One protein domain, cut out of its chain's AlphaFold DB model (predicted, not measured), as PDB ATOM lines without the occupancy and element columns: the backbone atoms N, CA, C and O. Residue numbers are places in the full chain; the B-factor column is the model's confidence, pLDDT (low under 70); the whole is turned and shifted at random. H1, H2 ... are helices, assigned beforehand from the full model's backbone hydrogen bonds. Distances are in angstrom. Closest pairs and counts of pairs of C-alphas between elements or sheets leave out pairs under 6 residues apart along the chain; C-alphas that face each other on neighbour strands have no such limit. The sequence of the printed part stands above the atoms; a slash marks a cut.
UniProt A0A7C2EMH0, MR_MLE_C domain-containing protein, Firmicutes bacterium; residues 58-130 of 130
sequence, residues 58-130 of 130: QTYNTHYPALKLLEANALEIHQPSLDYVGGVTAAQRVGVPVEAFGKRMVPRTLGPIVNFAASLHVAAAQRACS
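What this domain is: This is residues 58 to 130 of the 130 residues of the protein "MR_MLE_C domain-containing protein" of Firmicutes bacterium (UniProt A0A7C2EMH0). Helix H3 lies in the middle, with H1 beside its later part, H4 beside its earlier part and short H2 at the corner before it. Links 72 to 81 and 101 to 112 run back, briefly side by side at residues 77 to 78 and 104 to 105. The 73 printed residues hold helices H1 to H4 in order and no named strand: all helix, compact, radius of gyration of the C-alphas 10.9 A, spans 33 by 23 by 17 A.

How they stand to each other: H1, residues 65 to 71, touches residues 94 to 98 of H3, residues 87 to 100, at a shallow tilt of 5 degrees, the same way; their closest C-alphas, Ala 66 and Val 94, are 6.0 A apart. H2, residues 82 to 85, touches H3 only at the corner, closest C-alphas Leu 82 and Ala 91, 6.2 A. H4, residues 113 to 125, touches residues 88 to 92 of H3, closest C-alphas Val 88 and Val 122, 6.5 A. H1 and H4 are apart. Every O i to N i+4 pair is within hydrogen-bond range in H1 and H4, 9 of 10 in H3; H2 is too short for one.

Where its parts are: H1 begins at C-alpha 65 (158.679, 143.511, 214.777); H3 spans 20.8 A; H4, 18.6 A, ends at C-alpha 125 (170.950, 134.346, 199.873).

The domain as a whole: The printed part has no cut. The link H3 to H4 is long. No printed residue is under pLDDT 70.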
ATOM      1  N   GLN A  58     164.738 150.062 209.276       92.25
ATOM      2  CA  GLN A  58     166.161 150.174 209.612       92.25
ATOM      3  C   GLN A  58     166.502 150.503 211.067       92.25
ATOM      4  O   GLN A  58     167.608 150.204 211.520       92.25
ATOM      5  N   THR A  59     165.559 151.092 211.792       90.88
ATOM      6  CA  THR A  59     165.683 151.482 213.203       90.88
ATOM      7  C   THR A  59     165.242 150.383 214.174       90.88
ATOM      8  O   THR A  59     165.451 150.494 215.383       90.88
ATOM      9  N   TYR A  60     164.657 149.292 213.670       92.06
ATOM     10  CA  TYR A  60     164.135 148.222 214.510       92.06
ATOM     11  C   TYR A  60     165.250 147.312 215.024       92.06
ATOM     12  O   TYR A  60     165.979 146.672 214.267       92.06
ATOM     13  N   ASN A  61     165.342 147.220 216.350       89.62
ATOM     14  CA  ASN A  61     166.178 146.237 217.025       89.62
ATOM     15  C   ASN A  61     165.439 144.891 217.066       89.62
ATOM     16  O   ASN A  61     164.254 144.840 217.406       89.62
ATOM     17  N   THR A  62     166.144 143.798 216.775       92.69
ATOM     18  CA  THR A  62     165.607 142.431 216.620       92.69
ATOM     19  C   THR A  62     164.722 142.204 215.378       92.69
ATOM     20  O   THR A  62     164.311 143.123 214.676       92.69
ATOM     21  N   HIS A  63     164.417 140.935 215.087       93.31
ATOM     22  CA  HIS A  63     163.586 140.512 213.950       93.31
ATOM     23  C   HIS A  63     162.086 140.407 214.283       93.31
ATOM     24  O   HIS A  63     161.269 140.287 213.376       93.31
ATOM     25  N   TYR A  64     161.709 140.432 215.566       94.62
ATOM     26  CA  TYR A  64     160.323 140.224 216.006       94.62
ATOM     27  C   TYR A  64     159.306 141.233 215.443       94.62
ATOM     28  O   TYR A  64     158.195 140.812 215.117       94.62
ATOM     29  N   PRO A  65     159.637 142.531 215.285       95.62
ATOM     30  CA  PRO A  65     158.679 143.511 214.777       95.62
ATOM     31  C   PRO A  65     158.224 143.254 213.336       95.62
ATOM     32  O   PRO A  65     157.144 143.711 212.974       95.62
ATOM     33  N   ALA A  66     158.990 142.504 212.531       96.81
ATOM     34  CA  ALA A  66     158.688 142.267 211.118       96.81
ATOM     35  C   ALA A  66     157.253 141.767 210.891       96.81
ATOM     36  O   ALA A  66     156.539 142.329 210.067       96.81
ATOM     37  N   LEU A  67     156.794 140.777 211.668       96.94
ATOM     38  CA  LEU A  67     155.432 140.245 211.534       96.94
ATOM     39  C   LEU A  67     154.367 141.314 211.789       96.94
ATOM     40  O   LEU A  67     153.418 141.411 211.024       96.94
ATOM     41  N   LYS A  68     154.561 142.169 212.798       97.50
ATOM     42  CA  LYS A  68     153.610 143.239 213.118       97.50
ATOM     43  C   LYS A  68     153.490 144.257 211.979       97.50
ATOM     44  O   LYS A  68     152.385 144.702 211.680       97.50
ATOM     45  N   LEU A  69     154.605 144.642 211.349       98.19
ATOM     46  CA  LEU A  69     154.576 145.564 210.207       98.19
ATOM     47  C   LEU A  69     153.944 144.915 208.967       98.19
ATOM     48  O   LEU A  69     153.200 145.579 208.246       98.19
ATOM     49  N   LEU A  70     154.206 143.625 208.744       98.50
ATOM     50  CA  LEU A  70     153.632 142.855 207.641       98.50
ATOM     51  C   LEU A  70     152.117 142.675 207.789       98.50
ATOM     52  O   LEU A  70     151.379 142.954 206.848       98.50
ATOM     53  N   GLU A  71     151.641 142.280 208.972       98.50
ATOM     54  CA  GLU A  71     150.211 142.137 209.283       98.50
ATOM     55  C   GLU A  71     149.454 143.461 209.142       98.50
ATOM     56  O   GLU A  71     148.314 143.482 208.681       98.50
ATOM     57  N   ALA A  72     150.100 144.578 209.491       98.50
ATOM     58  CA  ALA A  72     149.550 145.915 209.301       98.50
ATOM     59  C   ALA A  72     149.636 146.417 207.847       98.50
ATOM     60  O   ALA A  72     149.104 147.484 207.549       98.50
ATOM     61  N   ASN A  73     150.314 145.695 206.947       98.44
ATOM     62  CA  ASN A  73     150.657 146.158 205.600       98.44
ATOM     63  C   ASN A  73     151.325 147.552 205.608       98.44
ATOM     64  O   ASN A  73     151.012 148.418 204.792       98.44
ATOM     65  N   ALA A  74     152.232 147.772 206.564       98.50
ATOM     66  CA  ALA A  74     152.858 149.067 206.820       98.50
ATOM     67  C   ALA A  74     153.943 149.443 205.795       98.50
ATOM     68  O   ALA A  74     154.163 150.624 205.543       98.50
ATOM     69  N   LEU A  75     154.626 148.451 205.211       98.38
ATOM     70  CA  LEU A  75     155.759 148.648 204.306       98.38
ATOM     71  C   LEU A  75     155.640 147.774 203.055       98.38
ATOM     72  O   LEU A  75     155.255 146.604 203.133       98.38
ATOM     73  N   GLU A  76     156.090 148.310 201.920       98.44
ATOM     74  CA  GLU A  76     156.353 147.531 200.703       98.44
ATOM     75  C   GLU A  76     157.786 146.988 200.661       98.44
ATOM     76  O   GLU A  76     158.040 145.922 200.090       98.44
ATOM     77  N   ILE A  77     158.730 147.716 201.266       98.44
ATOM     78  CA  ILE A  77     160.152 147.373 201.292       98.44
ATOM     79  C   ILE A  77     160.660 147.395 202.734       98.44
ATOM     80  O   ILE A  77     160.618 148.420 203.407       98.44
ATOM     81  N   HIS A  78     161.180 146.262 203.194       98.25
ATOM     82  CA  HIS A  78     161.779 146.122 204.516       98.25
ATOM     83  C   HIS A  78     163.299 146.253 204.412       98.25
ATOM     84  O   HIS A  78     163.941 145.535 203.645       98.25
ATOM     85  N   GLN A  79     163.884 147.147 205.201       97.75
ATOM     86  CA  GLN A  79     165.299 147.504 205.152       97.75
ATOM     87  C   GLN A  79     166.019 147.162 206.460       97.75
ATOM     88  O   GLN A  79     166.415 148.056 207.203       97.75
ATOM     89  N   PRO A  80     166.186 145.870 206.801       97.12
ATOM     90  CA  PRO A  80     166.852 145.494 208.041       97.12
ATOM     91  C   PRO A  80     168.319 145.932 208.039       97.12
ATOM     92  O   PRO A  80     169.073 145.607 207.120       97.12
ATOM     93  N   SER A  81     168.729 146.612 209.107       95.50
ATOM     94  CA  SER A  81     170.136 146.898 209.406       95.50
ATOM     95  C   SER A  81     170.708 145.725 210.198       95.50
ATOM     96  O   SER A  81     170.239 145.447 211.302       95.50
ATOM     97  N   LEU A  82     171.689 145.000 209.652       95.38
ATOM     98  CA  LEU A  82     172.222 143.777 210.277       95.38
ATOM     99  C   LEU A  82     172.803 144.033 211.676       95.38
ATOM    100  O   LEU A  82     172.688 143.186 212.559       95.38
ATOM    101  N   ASP A  83     173.385 145.204 211.885       92.62
ATOM    102  CA  ASP A  83     173.914 145.696 213.154       92.62
ATOM    103  C   ASP A  83     172.831 146.019 214.202       92.62
ATOM    104  O   ASP A  83     173.141 146.066 215.390       92.62
ATOM    105  N   TYR A  84     171.561 146.140 213.797       94.31
ATOM    106  CA  TYR A  84     170.419 146.377 214.691       94.31
ATOM    107  C   TYR A  84     169.551 145.130 214.869       94.31
ATOM    108  O   TYR A  84     169.159 144.783 215.982       94.31
ATOM    109  N   VAL A  85     169.247 144.409 213.787       95.75
ATOM    110  CA  VAL A  85     168.272 143.306 213.838       95.75
ATOM    111  C   VAL A  85     168.814 142.048 214.520       95.75
ATOM    112  O   VAL A  85     168.034 141.159 214.860       95.75
ATOM    113  N   GLY A  86     170.130 141.961 214.744       93.94
ATOM    114  CA  GLY A  86     170.791 140.810 215.374       93.94
ATOM    115  C   GLY A  86     171.618 139.955 214.408       93.94
ATOM    116  O   GLY A  86     171.707 138.737 214.571       93.94
ATOM    117  N   GLY A  87     172.208 140.579 213.387       95.00
ATOM    118  CA  GLY A  87     173.130 139.961 212.439       95.00
ATOM    119  C   GLY A  87     172.458 139.180 211.311       95.00
ATOM    120  O   GLY A  87     171.249 139.253 211.086       95.00
ATOM    121  N   VAL A  88     173.273 138.395 210.600       96.81
ATOM    122  CA  VAL A  88     172.874 137.629 209.404       96.81
ATOM    123  C   VAL A  88     171.684 136.710 209.688       96.81
ATOM    124  O   VAL A  88     170.705 136.726 208.946       96.81
ATOM    125  N   THR A  89     171.723 135.944 210.782       96.88
ATOM    126  CA  THR A  89     170.650 135.001 211.137       96.88
ATOM    127  C   THR A  89     169.319 135.710 211.367       96.88
ATOM    128  O   THR A  89     168.279 135.240 210.905       96.88
ATOM    129  N   ALA A  90     169.328 136.841 212.071       97.06
ATOM    130  CA  ALA A  90     168.107 137.586 212.331       97.06
ATOM    131  C   ALA A  90     167.584 138.283 211.068       97.06
ATOM    132  O   ALA A  90     166.381 138.255 210.827       97.06
ATOM    133  N   ALA A  91     168.466 138.810 210.213       97.38
ATOM    134  CA  ALA A  91     168.075 139.353 208.912       97.38
ATOM    135  C   ALA A  91     167.404 138.288 208.020       97.38
ATOM    136  O   ALA A  91     166.375 138.561 207.411       97.38
ATOM    137  N   GLN A  92     167.904 137.045 208.011       97.50
ATOM    138  CA  GLN A  92     167.236 135.936 207.314       97.50
ATOM    139  C   GLN A  92     165.844 135.637 207.895       97.50
ATOM    140  O   GLN A  92     164.902 135.392 207.145       97.50
ATOM    141  N   ARG A  93     165.680 135.719 209.224       97.50
ATOM    142  CA  ARG A  93     164.369 135.562 209.881       97.50
ATOM    143  C   ARG A  93     163.380 136.678 209.547       97.50
ATOM    144  O   ARG A  93     162.186 136.419 209.600       97.50
ATOM    145  N   VAL A  94     163.850 137.882 209.208       98.12
ATOM    146  CA  VAL A  94     163.003 138.955 208.653       98.12
ATOM    147  C   VAL A  94     162.617 138.631 207.209       98.12
ATOM    148  O   VAL A  94     161.454 138.756 206.845       98.12
ATOM    149  N   GLY A  95     163.572 138.170 206.397       97.94
ATOM    150  CA  GLY A  95     163.354 137.886 204.977       97.94
ATOM    151  C   GLY A  95     162.287 136.823 204.693       97.94
ATOM    152  O   GLY A  95     161.483 137.011 203.789       97.94
ATOM    153  N   VAL A  96     162.225 135.751 205.491       97.62
ATOM    154  CA  VAL A  96     161.260 134.645 205.296       97.62
ATOM    155  C   VAL A  96     159.788 135.105 205.302       97.62
ATOM    156  O   VAL A  96     159.078 134.823 204.338       97.62
ATOM    157  N   PRO A  97     159.276 135.802 206.337       98.06
ATOM    158  CA  PRO A  97     157.906 136.302 206.306       98.06
ATOM    159  C   PRO A  97     157.716 137.434 205.287       98.06
ATOM    160  O   PRO A  97     156.645 137.523 204.696       98.06
ATOM    161  N   VAL A  98     158.735 138.262 205.021       98.44
ATOM    162  CA  VAL A  98     158.664 139.296 203.969       98.44
ATOM    163  C   VAL A  98     158.401 138.662 202.596       98.44
ATOM    164  O   VAL A  98     157.506 139.118 201.884       98.44
ATOM    165  N   GLU A  99     159.100 137.572 202.262       98.06
ATOM    166  CA  GLU A  99     158.849 136.776 201.053       98.06
ATOM    167  C   GLU A  99     157.422 136.211 201.041       98.06
ATOM    168  O   GLU A  99     156.706 136.357 200.051       98.06
ATOM    169  N   ALA A 100     156.977 135.610 202.151       97.94
ATOM    170  CA  ALA A 100     155.653 134.990 202.248       97.94
ATOM    171  C   ALA A 100     154.492 135.987 202.056       97.94
ATOM    172  O   ALA A 100     153.441 135.616 201.538       97.94
ATOM    173  N   PHE A 101     154.684 137.249 202.443       98.19
ATOM    174  CA  PHE A 101     153.719 138.336 202.241       98.19
ATOM    175  C   PHE A 101     153.839 139.008 200.860       98.19
ATOM    176  O   PHE A 101     153.117 139.966 200.580       98.19
ATOM    177  N   GLY A 102     154.744 138.540 199.993       97.31
ATOM    178  CA  GLY A 102     154.972 139.119 198.668       97.31
ATOM    179  C   GLY A 102     155.598 140.516 198.708       97.31
ATOM    180  O   GLY A 102     155.391 141.307 197.788       97.31
ATOM    181  N   LYS A 103     156.330 140.842 199.780       98.12
ATOM    182  CA  LYS A 103     157.020 142.124 199.970       98.12
ATOM    183  C   LYS A 103     158.502 141.995 199.624       98.12
ATOM    184  O   LYS A 103     159.026 140.897 199.446       98.12
ATOM    185  N   ARG A 104     159.196 143.131 199.525       98.00
ATOM    186  CA  ARG A 104     160.630 143.168 199.198       98.00
ATOM    187  C   ARG A 104     161.484 143.436 200.424       98.00
ATOM    188  O   ARG A 104     161.054 144.110 201.360       98.00
ATOM    189  N   MET A 105     162.721 142.959 200.381       98.06
ATOM    190  CA  MET A 105     163.750 143.240 201.373       98.06
ATOM    191  C   MET A 105     164.963 143.896 200.711       98.06
ATOM    192  O   MET A 105     165.472 143.398 199.712       98.06
ATOM    193  N   VAL A 106     165.461 144.991 201.284       97.50
ATOM    194  CA  VAL A 106     166.690 145.670 200.845       97.50
ATOM    195  C   VAL A 106     167.526 145.989 202.086       97.50
ATOM    196  O   VAL A 106     167.246 146.987 202.740       97.50
ATOM    197  N   PRO A 107     168.521 145.164 202.462       96.62
ATOM    198  CA  PRO A 107     169.316 145.402 203.667       96.62
ATOM    199  C   PRO A 107     169.921 146.811 203.692       96.62
ATOM    200  O   PRO A 107     170.531 147.236 202.707       96.62
ATOM    201  N   ARG A 108     169.789 147.527 204.816       94.44
ATOM    202  CA  ARG A 108     170.458 148.823 204.984       94.44
ATOM    203  C   ARG A 108     171.951 148.589 205.181       94.44
ATOM    204  O   ARG A 108     172.358 147.804 206.033       94.44
ATOM    205  N   THR A 109     172.769 149.337 204.446       90.19
ATOM    206  CA  THR A 109     174.233 149.240 204.505       90.19
ATOM    207  C   THR A 109     174.885 150.546 204.955       90.19
ATOM    208  O   THR A 109     175.707 151.115 204.236       90.19
ATOM    209  N   LEU A 110     174.520 151.045 206.138       86.88
ATOM    210  CA  LEU A 110     175.237 152.157 206.767       86.88
ATOM    211  C   LEU A 110     176.340 151.613 207.690       86.88
ATOM    212  O   LEU A 110     176.156 150.593 208.352       86.88
ATOM    213  N   GLY A 111     177.488 152.291 207.741       86.44
ATOM    214  CA  GLY A 111     178.579 151.962 208.659       86.44
ATOM    215  C   GLY A 111     179.772 151.254 207.995       86.44
ATOM    216  O   GLY A 111     180.068 151.512 206.828       86.44
ATOM    217  N   PRO A 112     180.527 150.424 208.741       91.94
ATOM    218  CA  PRO A 112     181.803 149.883 208.280       91.94
ATOM    219  C   PRO A 112     181.635 148.850 207.160       91.94
ATOM    220  O   PRO A 112     180.599 148.197 207.034       91.94
ATOM    221  N   ILE A 113     182.715 148.615 206.406       95.25
ATOM    222  CA  ILE A 113     182.743 147.667 205.277       95.25
ATOM    223  C   ILE A 113     182.306 146.243 205.657       95.25
ATOM    224  O   ILE A 113     181.774 145.514 204.827       95.25
ATOM    225  N   VAL A 114     182.476 145.856 206.923       94.88
ATOM    226  CA  VAL A 114     182.028 144.555 207.433       94.88
ATOM    227  C   VAL A 114     180.500 144.437 207.380       94.88
ATOM    228  O   VAL A 114     179.994 143.387 206.989       94.88
ATOM    229  N   ASN A 115     179.762 145.510 207.696       94.12
ATOM    230  CA  ASN A 115     178.299 145.517 207.600       94.12
ATOM    231  C   ASN A 115     177.844 145.415 206.139       94.12
ATOM    232  O   ASN A 115     176.941 144.647 205.810       94.12
ATOM    233  N   PHE A 116     178.525 146.136 205.243       95.62
ATOM    234  CA  PHE A 116     178.276 146.056 203.804       95.62
ATOM    235  C   PHE A 116     178.514 144.639 203.260       95.62
ATOM    236  O   PHE A 116     177.639 144.079 202.602       95.62
ATOM    237  N   ALA A 117     179.650 144.017 203.590       96.50
ATOM    238  CA  ALA A 117     179.961 142.652 203.169       96.50
ATOM    239  C   ALA A 117     178.924 141.644 203.693       96.50
ATOM    240  O   ALA A 117     178.411 140.831 202.927       96.50
ATOM    241  N   ALA A 118     178.553 141.727 204.973       96.19
ATOM    242  CA  ALA A 118     177.520 140.866 205.548       96.19
ATOM    243  C   ALA A 118     176.154 141.062 204.864       96.19
ATOM    244  O   ALA A 118     175.449 140.090 204.587       96.19
ATOM    245  N   SER A 119     175.804 142.306 204.535       96.69
ATOM    246  CA  SER A 119     174.561 142.644 203.835       96.69
ATOM    247  C   SER A 119     174.533 142.107 202.405       96.69
ATOM    248  O   SER A 119     173.498 141.603 201.977       96.69
ATOM    249  N   LEU A 120     175.666 142.121 201.691       96.44
ATOM    250  CA  LEU A 120     175.795 141.473 200.380       96.44
ATOM    251  C   LEU A 120     175.532 139.965 200.464       96.44
ATOM    252  O   LEU A 120     174.799 139.425 199.637       96.44
ATOM    253  N   HIS A 121     176.079 139.287 201.477       96.94
ATOM    254  CA  HIS A 121     175.811 137.862 201.695       96.94
ATOM    255  C   HIS A 121     174.328 137.589 201.978       96.94
ATOM    256  O   HIS A 121     173.778 136.620 201.458       96.94
ATOM    257  N   VAL A 122     173.666 138.440 202.770       97.31
ATOM    258  CA  VAL A 122     172.218 138.334 203.009       97.31
ATOM    259  C   VAL A 122     171.434 138.541 201.716       97.31
ATOM    260  O   VAL A 122     170.585 137.711 201.401       97.31
ATOM    261  N   ALA A 123     171.742 139.594 200.956       97.19
ATOM    262  CA  ALA A 123     171.060 139.915 199.706       97.19
ATOM    263  C   ALA A 123     171.199 138.802 198.657       97.19
ATOM    264  O   ALA A 123     170.237 138.488 197.967       97.19
ATOM    265  N   ALA A 124     172.367 138.158 198.573       96.94
ATOM    266  CA  ALA A 124     172.592 137.041 197.656       96.94
ATOM    267  C   ALA A 124     171.840 135.757 198.056       96.94
ATOM    268  O   ALA A 124     171.552 134.923 197.200       96.94
ATOM    269  N   ALA A 125     171.555 135.570 199.347       96.50
ATOM    270  CA  ALA A 125     170.950 134.346 199.873       96.50
ATOM    271  C   ALA A 125     169.426 134.436 200.059       96.50
ATOM    272  O   ALA A 125     168.768 133.402 200.173       96.50
ATOM    273  N   GLN A 126     168.864 135.644 200.134       96.19
ATOM    274  CA  GLN A 126     167.465 135.869 200.489       96.19
ATOM    275  C   GLN A 126     166.610 136.206 199.259       96.19
ATOM    276  O   GLN A 126     166.853 137.199 198.582       96.19
ATOM    277  N   ARG A 127     165.562 135.413 199.001       94.38
ATOM    278  CA  ARG A 127     164.643 135.595 197.860       94.38
ATOM    279  C   ARG A 127     163.854 136.897 197.922       94.38
ATOM    280  O   ARG A 127     163.579 137.484 196.884       94.38
ATOM    281  N   ALA A 128     163.556 137.409 199.114       96.25
ATOM    282  CA  ALA A 128     162.937 138.730 199.238       96.25
ATOM    283  C   ALA A 128     163.813 139.878 198.678       96.25
ATOM    284  O   ALA A 128     163.303 140.981 198.480       96.25
ATOM    285  N   CYS A 129     165.112 139.644 198.429       94.00
ATOM    286  CA  CYS A 129     166.032 140.610 197.816       94.00
ATOM    287  C   CYS A 129     166.153 140.504 196.286       94.00
ATOM    288  O   CYS A 129     166.817 141.362 195.700       94.00
ATOM    289  N   SER A 130     165.581 139.471 195.654       70.19
ATOM    290  CA  SER A 130     165.691 139.230 194.203       70.19
ATOM    291  C   SER A 130     164.601 139.898 193.374       70.19
ATOM    292  O   SER A 130     163.461 140.004 193.877       70.19
TER     293      SER A 130